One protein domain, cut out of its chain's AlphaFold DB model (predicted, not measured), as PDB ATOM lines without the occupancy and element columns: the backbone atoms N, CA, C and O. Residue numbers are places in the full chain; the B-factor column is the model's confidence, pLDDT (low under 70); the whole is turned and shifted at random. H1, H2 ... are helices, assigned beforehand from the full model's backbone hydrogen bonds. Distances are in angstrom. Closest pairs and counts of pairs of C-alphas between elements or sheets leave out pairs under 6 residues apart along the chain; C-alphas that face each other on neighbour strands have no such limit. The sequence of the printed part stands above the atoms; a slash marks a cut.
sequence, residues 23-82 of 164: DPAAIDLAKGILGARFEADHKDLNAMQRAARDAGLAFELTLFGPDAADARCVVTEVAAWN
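AT A GLANCE: This is residues 23 to 82 of the 164 residues of an uncharacterized protein of Cupriavidus pauculus (UniProt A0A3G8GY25). The longest helix, H2, and the last, H4, both cross H1 steeply, a small crossed cluster; short H3 packs on H2, and the link H3 to H4 folds back on itself around Asp 67. Sixty residues are printed, with helices H1 to H4 in chain order and no named strand: all helix. The whole is compact, radius of gyration of the C-alphas 10.4 A, spanning 28 by 25 by 20 A.

HOW THE PARTS SIT: Start at H2, residues 42 to 54: it touches H1, residues 24 to 34, opposite ways at a steep 48 degrees, closest C-alphas Met 48 and Ala 30, 6.5 A. H4, residues 74 to 82, touches H1 at Val 75 and Ala 30, closest C-alphas, 4.9 A. In H1, H2 and H4 every O i to N i+4 pair is within hydrogen-bond range.

IN THESE COORDINATES: Find C-alpha 42 at (45.085, 156.911, -11.020); H2 runs 18.4 A from there. H1 spans 15.2 A; H3, residues 59 to 62, 5.4 A; H4 12.2 A, to C-alpha 82 at (32.251, 165.251, -2.768).

THE WHOLE: The printed part has no cut; the link H3 to H4 is long; no printed residue is under 70 in pLDDT.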
ATOM      1  N   ASP A  23      42.561 175.983  -9.850       93.31
ATOM      2  CA  ASP A  23      42.032 176.726 -10.995       93.31
ATOM      3  C   ASP A  23      40.546 176.374 -11.267       93.31
ATOM      4  O   ASP A  23      40.197 175.185 -11.320       93.31
ATOM      5  N   PRO A  24      39.648 177.362 -11.467       94.12
ATOM      6  CA  PRO A  24      38.224 177.113 -11.707       94.12
ATOM      7  C   PRO A  24      37.922 176.237 -12.928       94.12
ATOM      8  O   PRO A  24      37.063 175.357 -12.853       94.12
ATOM      9  N   ALA A  25      38.641 176.421 -14.040       94.00
ATOM     10  CA  ALA A  25      38.428 175.614 -15.239       94.00
ATOM     11  C   ALA A  25      38.887 174.167 -15.007       94.00
ATOM     12  O   ALA A  25      38.212 173.218 -15.416       94.00
ATOM     13  N   ALA A  26      39.991 173.979 -14.278       95.12
ATOM     14  CA  ALA A  26      40.431 172.651 -13.858       95.12
ATOM     15  C   ALA A  26      39.418 171.970 -12.918       95.12
ATOM     16  O   ALA A  26      39.195 170.761 -13.027       95.12
ATOM     17  N   ILE A  27      38.778 172.727 -12.016       96.56
ATOM     18  CA  ILE A  27      37.718 172.216 -11.134       96.56
ATOM     19  C   ILE A  27      36.548 171.680 -11.956       96.56
ATOM     20  O   ILE A  27      36.049 170.590 -11.668       96.56
ATOM     21  N   ASP A  28      36.095 172.420 -12.964       96.69
ATOM     22  CA  ASP A  28      34.927 172.019 -13.747       96.69
ATOM     23  C   ASP A  28      35.200 170.767 -14.587       96.69
ATOM     24  O   ASP A  28      34.367 169.854 -14.624       96.69
ATOM     25  N   LEU A  29      36.409 170.638 -15.143       96.50
ATOM     26  CA  LEU A  29      36.860 169.388 -15.765       96.50
ATOM     27  C   LEU A  29      36.877 168.228 -14.757       96.50
ATOM     28  O   LEU A  29      36.340 167.152 -15.031       96.50
ATOM     29  N   ALA A  30      37.442 168.446 -13.567       96.56
ATOM     30  CA  ALA A  30      37.517 167.432 -12.519       96.56
ATOM     31  C   ALA A  30      36.127 166.980 -12.032       96.56
ATOM     32  O   ALA A  30      35.907 165.784 -11.820       96.56
ATOM     33  N   LYS A  31      35.167 167.907 -11.906       96.88
ATOM     34  CA  LYS A  31      33.757 167.596 -11.615       96.88
ATOM     35  C   LYS A  31      33.133 166.755 -12.723       96.88
ATOM     36  O   LYS A  31      32.437 165.790 -12.413       96.88
ATOM     37  N   GLY A  32      33.403 167.074 -13.990       96.38
ATOM     38  CA  GLY A  32      32.948 166.277 -15.132       96.38
ATOM     39  C   GLY A  32      33.482 164.842 -15.105       96.38
ATOM     40  O   GLY A  32      32.742 163.899 -15.376       96.38
ATOM     41  N   ILE A  33      34.744 164.661 -14.707       95.94
ATOM     42  CA  ILE A  33      35.399 163.348 -14.611       95.94
ATOM     43  C   ILE A  33      34.850 162.518 -13.443       95.94
ATOM     44  O   ILE A  33      34.516 161.344 -13.609       95.94
ATOM     45  N   LEU A  34      34.773 163.103 -12.246       95.69
ATOM     46  CA  LEU A  34      34.377 162.374 -11.038       95.69
ATOM     47  C   LEU A  34      32.863 162.229 -10.882       95.69
ATOM     48  O   LEU A  34      32.396 161.281 -10.234       95.69
ATOM     49  N   GLY A  35      32.088 163.174 -11.410       93.88
ATOM     50  CA  GLY A  35      30.675 163.324 -11.090       93.88
ATOM     51  C   GLY A  35      30.467 163.388  -9.575       93.88
ATOM     52  O   GLY A  35      31.113 164.159  -8.871       93.88
ATOM     53  N   ALA A  36      29.603 162.515  -9.048       92.56
ATOM     54  CA  ALA A  36      29.312 162.429  -7.615       92.56
ATOM     55  C   ALA A  36      30.251 161.485  -6.834       92.56
ATOM     56  O   ALA A  36      29.950 161.128  -5.688       92.56
ATOM     57  N   ARG A  37      31.325 160.955  -7.436       95.00
ATOM     58  CA  ARG A  37      32.268 160.056  -6.745       95.00
ATOM     59  C   ARG A  37      33.139 160.845  -5.767       95.00
ATOM     60  O   ARG A  37      33.648 161.904  -6.103       95.00
ATOM     61  N   PHE A  38      33.350 160.295  -4.575       95.56
ATOM     62  CA  PHE A  38      34.219 160.875  -3.541       95.56
ATOM     63  C   PHE A  38      35.543 160.114  -3.361       95.56
ATOM     64  O   PHE A  38      36.270 160.299  -2.389       95.56
ATOM     65  N   GLU A  39      35.851 159.228  -4.305       92.62
ATOM     66  CA  GLU A  39      37.108 158.494  -4.382       92.62
ATOM     67  C   GLU A  39      37.706 158.733  -5.766       92.62
ATOM     68  O   GLU A  39      37.052 158.444  -6.776       92.62
ATOM     69  N   ALA A  40      38.935 159.241  -5.777       93.25
ATOM     70  CA  ALA A  40      39.755 159.393  -6.967       93.25
ATOM     71  C   ALA A  40      40.823 158.294  -7.010       93.25
ATOM     72  O   ALA A  40      41.379 157.921  -5.972       93.25
ATOM     73  N   ASP A  41      41.118 157.796  -8.205       92.69
ATOM     74  CA  ASP A  41      42.215 156.875  -8.470       92.69
ATOM     75  C   ASP A  41      43.122 157.372  -9.613       92.69
ATOM     76  O   ASP A  41      42.945 158.456 -10.172       92.69
ATOM     77  N   HIS A  42      44.134 156.574  -9.958       91.81
ATOM     78  CA  HIS A  42      45.085 156.911 -11.020       91.81
ATOM     79  C   HIS A  42      44.429 157.053 -12.403       91.81
ATOM     80  O   HIS A  42      44.965 157.750 -13.262       91.81
ATOM     81  N   LYS A  43      43.281 156.413 -12.649       95.06
ATOM     82  CA  LYS A  43      42.564 156.550 -13.921       95.06
ATOM     83  C   LYS A  43      41.896 157.909 -14.012       95.06
ATOM     84  O   LYS A  43      41.904 158.490 -15.092       95.06
ATOM     85  N   ASP A  44      41.377 158.427 -12.902       95.62
ATOM     86  CA  ASP A  44      40.804 159.774 -12.864       95.62
ATOM     87  C   ASP A  44      41.893 160.842 -13.078       95.62
ATOM     88  O   ASP A  44      41.664 161.819 -13.785       95.62
ATOM     89  N   LEU A  45      43.111 160.621 -12.561       93.19
ATOM     90  CA  LEU A  45      44.270 161.484 -12.843       93.19
ATOM     91  C   LEU A  45      44.649 161.468 -14.332       93.19
ATOM     92  O   LEU A  45      44.835 162.519 -14.943       93.19
ATOM     93  N   ASN A  46      44.703 160.284 -14.944       94.81
ATOM     94  CA  ASN A  46      44.971 160.157 -16.379       94.81
ATOM     95  C   ASN A  46      43.853 160.792 -17.224       94.81
ATOM     96  O   ASN A  46      44.122 161.415 -18.253       94.81
ATOM     97  N   ALA A  47      42.595 160.656 -16.789       95.62
ATOM     98  CA  ALA A  47      41.455 161.310 -17.419       95.62
ATOM     99  C   ALA A  47      41.562 162.837 -17.316       95.62
ATOM    100  O   ALA A  47      41.292 163.517 -18.302       95.62
ATOM    101  N   MET A  48      42.033 163.368 -16.184       96.06
ATOM    102  CA  MET A  48      42.277 164.802 -16.001       96.06
ATOM    103  C   MET A  48      43.343 165.326 -16.953       96.06
ATOM    104  O   MET A  48      43.127 166.329 -17.623       96.06
ATOM    105  N   GLN A  49      44.467 164.619 -17.072       93.19
ATOM    106  CA  GLN A  49      45.529 164.988 -18.010       93.19
ATOM    107  C   GLN A  49      45.037 165.004 -19.457       93.19
ATOM    108  O   GLN A  49      45.406 165.880 -20.240       93.19
ATOM    109  N   ARG A  50      44.207 164.024 -19.825       95.31
ATOM    110  CA  ARG A  50      43.595 163.975 -21.151       95.31
ATOM    111  C   ARG A  50      42.623 165.135 -21.358       95.31
ATOM    112  O   ARG A  50      42.762 165.842 -22.345       95.31
ATOM    113  N   ALA A  51      41.704 165.357 -20.422       95.25
ATOM    114  CA  ALA A  51      40.710 166.421 -20.508       95.25
ATOM    115  C   ALA A  51      41.354 167.815 -20.560       95.25
ATOM    116  O   ALA A  51      40.937 168.645 -21.358       95.25
ATOM    117  N   ALA A  52      42.404 168.053 -19.768       94.75
ATOM    118  CA  ALA A  52      43.154 169.305 -19.796       94.75
ATOM    119  C   ALA A  52      43.810 169.537 -21.163       94.75
ATOM    120  O   ALA A  52      43.652 170.610 -21.740       94.75
ATOM    121  N   ARG A  53      44.463 168.512 -21.731       95.25
ATOM    122  CA  ARG A  53      45.037 168.588 -23.083       95.25
ATOM    123  C   ARG A  53      43.971 168.895 -24.132       95.25
ATOM    124  O   ARG A  53      44.177 169.784 -24.952       95.25
ATOM    125  N   ASP A  54      42.856 168.174 -24.095       95.69
ATOM    126  CA  ASP A  54      41.770 168.311 -25.069       95.69
ATOM    127  C   ASP A  54      41.096 169.697 -24.971       95.69
ATOM    128  O   ASP A  54      40.641 170.236 -25.977       95.69
ATOM    129  N   ALA A  55      41.092 170.307 -23.782       93.81
ATOM    130  CA  ALA A  55      40.591 171.658 -23.530       93.81
ATOM    131  C   ALA A  55      41.634 172.775 -23.757       93.81
ATOM    132  O   ALA A  55      41.314 173.948 -23.573       93.81
ATOM    133  N   GLY A  56      42.881 172.441 -24.117       94.12
ATOM    134  CA  GLY A  56      43.972 173.416 -24.236       94.12
ATOM    135  C   GLY A  56      44.408 174.043 -22.903       94.12
ATOM    136  O   GLY A  56      45.047 175.094 -22.899       94.12
ATOM    137  N   LEU A  57      44.064 173.417 -21.775       93.62
ATOM    138  CA  LEU A  57      44.426 173.862 -20.434       93.62
ATOM    139  C   LEU A  57      45.847 173.398 -20.089       93.62
ATOM    140  O   LEU A  57      46.183 172.219 -20.240       93.62
ATOM    141  N   ALA A  58      46.677 174.317 -19.589       90.38
ATOM    142  CA  ALA A  58      48.019 173.992 -19.113       90.38
ATOM    143  C   ALA A  58      47.957 172.954 -17.979       90.38
ATOM    144  O   ALA A  58      47.122 173.051 -17.076       90.38
ATOM    145  N   PHE A  59      48.833 171.946 -18.020       87.06
ATOM    146  CA  PHE A  59      48.804 170.840 -17.059       87.06
ATOM    147  C   PHE A  59      49.039 171.321 -15.622       87.06
ATOM    148  O   PHE A  59      48.449 170.789 -14.684       87.06
ATOM    149  N   GLU A  60      49.846 172.358 -15.454       89.19
ATOM    150  CA  GLU A  60      50.183 172.971 -14.175       89.19
ATOM    151  C   GLU A  60      48.954 173.535 -13.459       89.19
ATOM    152  O   GLU A  60      48.918 173.522 -12.237       89.19
ATOM    153  N   LEU A  61      47.909 173.932 -14.197       90.81
ATOM    154  CA  LEU A  61      46.633 174.392 -13.630       90.81
ATOM    155  C   LEU A  61      45.779 173.239 -13.079       90.81
ATOM    156  O   LEU A  61      44.836 173.457 -12.326       90.81
ATOM    157  N   THR A  62      46.105 171.991 -13.430       91.75
ATOM    158  CA  THR A  62      45.456 170.794 -12.864       91.75
ATOM    159  C   THR A  62      46.037 170.382 -11.513       91.75
ATOM    160  O   THR A  62      45.531 169.443 -10.881       91.75
ATOM    161  N   LEU A  63      47.089 171.076 -11.075       93.25
ATOM    162  CA  LEU A  63      47.762 170.915  -9.799       93.25
ATOM    163  C   LEU A  63      47.657 172.223  -9.009       93.25
ATOM    164  O   LEU A  63      47.593 173.299  -9.590       93.25
ATOM    165  N   PHE A  64      47.635 172.131  -7.684       92.75
ATOM    166  CA  PHE A  64      47.660 173.303  -6.817       92.75
ATOM    167  C   PHE A  64      48.307 172.978  -5.472       92.75
ATOM    168  O   PHE A  64      48.252 171.833  -5.014       92.75
ATOM    169  N   GLY A  65      48.911 173.969  -4.826       89.94
ATOM    170  CA  GLY A  65      49.535 173.802  -3.514       89.94
ATOM    171  C   GLY A  65      50.684 174.778  -3.259       89.94
ATOM    172  O   GLY A  65      51.119 175.470  -4.180       89.94
ATOM    173  N   PRO A  66      51.175 174.849  -2.008       86.06
ATOM    174  CA  PRO A  66      52.204 175.811  -1.616       86.06
ATOM    175  C   PRO A  66      53.564 175.521  -2.263       86.06
ATOM    176  O   PRO A  66      54.314 176.448  -2.554       86.06
ATOM    177  N   ASP A  67      53.873 174.248  -2.515       85.81
ATOM    178  CA  ASP A  67      55.103 173.807  -3.163       85.81
ATOM    179  C   ASP A  67      54.899 172.487  -3.928       85.81
ATOM    180  O   ASP A  67      53.794 171.947  -3.994       85.81
ATOM    181  N   ALA A  68      55.971 171.985  -4.545       81.00
ATOM    182  CA  ALA A  68      55.934 170.799  -5.398       81.00
ATOM    183  C   ALA A  68      55.701 169.507  -4.607       81.00
ATOM    184  O   ALA A  68      55.156 168.546  -5.148       81.00
ATOM    185  N   ALA A  69      56.167 169.466  -3.356       85.12
ATOM    186  CA  ALA A  69      56.061 168.296  -2.498       85.12
ATOM    187  C   ALA A  69      54.628 168.138  -1.975       85.12
ATOM    188  O   ALA A  69      54.132 167.016  -1.872       85.12
ATOM    189  N   ASP A  70      53.956 169.263  -1.727       84.12
ATOM    190  CA  ASP A  70      52.585 169.331  -1.230       84.12
ATOM    191  C   ASP A  70      51.535 169.550  -2.330       84.12
ATOM    192  O   ASP A  70      50.336 169.608  -2.031       84.12
ATOM    193  N   ALA A  71      51.951 169.657  -3.596       87.25
ATOM    194  CA  ALA A  71      51.057 169.859  -4.730       87.25
ATOM    195  C   ALA A  71      50.035 168.718  -4.855       87.25
ATOM    196  O   ALA A  71      50.361 167.526  -4.860       87.25
ATOM    197  N   ARG A  72      48.763 169.087  -5.008       90.50
ATOM    198  CA  ARG A  72      47.628 168.171  -5.137       90.50
ATOM    199  C   ARG A  72      46.978 168.342  -6.490       90.50
ATOM    200  O   ARG A  72      46.858 169.446  -7.004       90.50
ATOM    201  N   CYS A  73      46.487 167.245  -7.051       93.25
ATOM    202  CA  CYS A  73      45.675 167.325  -8.257       93.25
ATOM    203  C   CYS A  73      44.248 167.760  -7.915       93.25
ATOM    204  O   CYS A  73      43.642 167.232  -6.977       93.25
ATOM    205  N   VAL A  74      43.674 168.646  -8.729       95.31
ATOM    206  CA  VAL A  74      42.304 169.161  -8.567       95.31
ATOM    207  C   VAL A  74      41.261 168.040  -8.467       95.31
ATOM    208  O   VAL A  74      40.341 168.120  -7.657       95.31
ATOM    209  N   VAL A  75      41.443 166.924  -9.184       96.44
ATOM    210  CA  VAL A  75      40.579 165.733  -9.060       96.44
ATOM    211  C   VAL A  75      40.537 165.198  -7.626       96.44
ATOM    212  O   VAL A  75      39.474 164.839  -7.121       96.44
ATOM    213  N   THR A  76      41.670 165.161  -6.929       94.56
ATOM    214  CA  THR A  76      41.706 164.660  -5.547       94.56
ATOM    215  C   THR A  76      40.979 165.589  -4.574       94.56
ATOM    216  O   THR A  76      40.345 165.104  -3.632       94.56
ATOM    217  N   GLU A  77      40.998 166.894  -4.845       95.00
ATOM    218  CA  GLU A  77      40.296 167.903  -4.052       95.00
ATOM    219  C   GLU A  77      38.788 167.853  -4.290       95.00
ATOM    220  O   GLU A  77      38.018 167.779  -3.335       95.00
ATOM    221  N   VAL A  78      38.350 167.748  -5.549       96.75
ATOM    222  CA  VAL A  78      36.930 167.553  -5.883       96.75
ATOM    223  C   VAL A  78      36.388 166.270  -5.247       96.75
ATOM    224  O   VAL A  78      35.284 166.268  -4.702       96.75
ATOM    225  N   ALA A  79      37.169 165.185  -5.225       96.56
ATOM    226  CA  ALA A  79      36.785 163.976  -4.500       96.56
ATOM    227  C   ALA A  79      36.628 164.227  -2.987       96.56
ATOM    228  O   ALA A  79      35.704 163.692  -2.372       96.56
ATOM    229  N   ALA A  80      37.491 165.051  -2.380       94.62
ATOM    230  CA  ALA A  80      37.371 165.439  -0.977       94.62
ATOM    231  C   ALA A  80      36.133 166.318  -0.720       94.62
ATOM    232  O   ALA A  80      35.436 166.102   0.269       94.62
ATOM    233  N   TRP A  81      35.795 167.244  -1.619       95.62
ATOM    234  CA  TRP A  81      34.557 168.030  -1.530       95.62
ATOM    235  C   TRP A  81      33.323 167.144  -1.630       95.62
ATOM    236  O   TRP A  81      32.444 167.205  -0.771       95.62
ATOM    237  N   ASN A  82      33.305 166.244  -2.613       97.06
ATOM    238  CA  ASN A  82      32.251 165.251  -2.768       97.06
ATOM    239  C   ASN A  82      32.109 164.378  -1.518       97.06
ATOM    240  O   ASN A  82      30.989 164.022  -1.152       97.06
TER     241      ASN A  82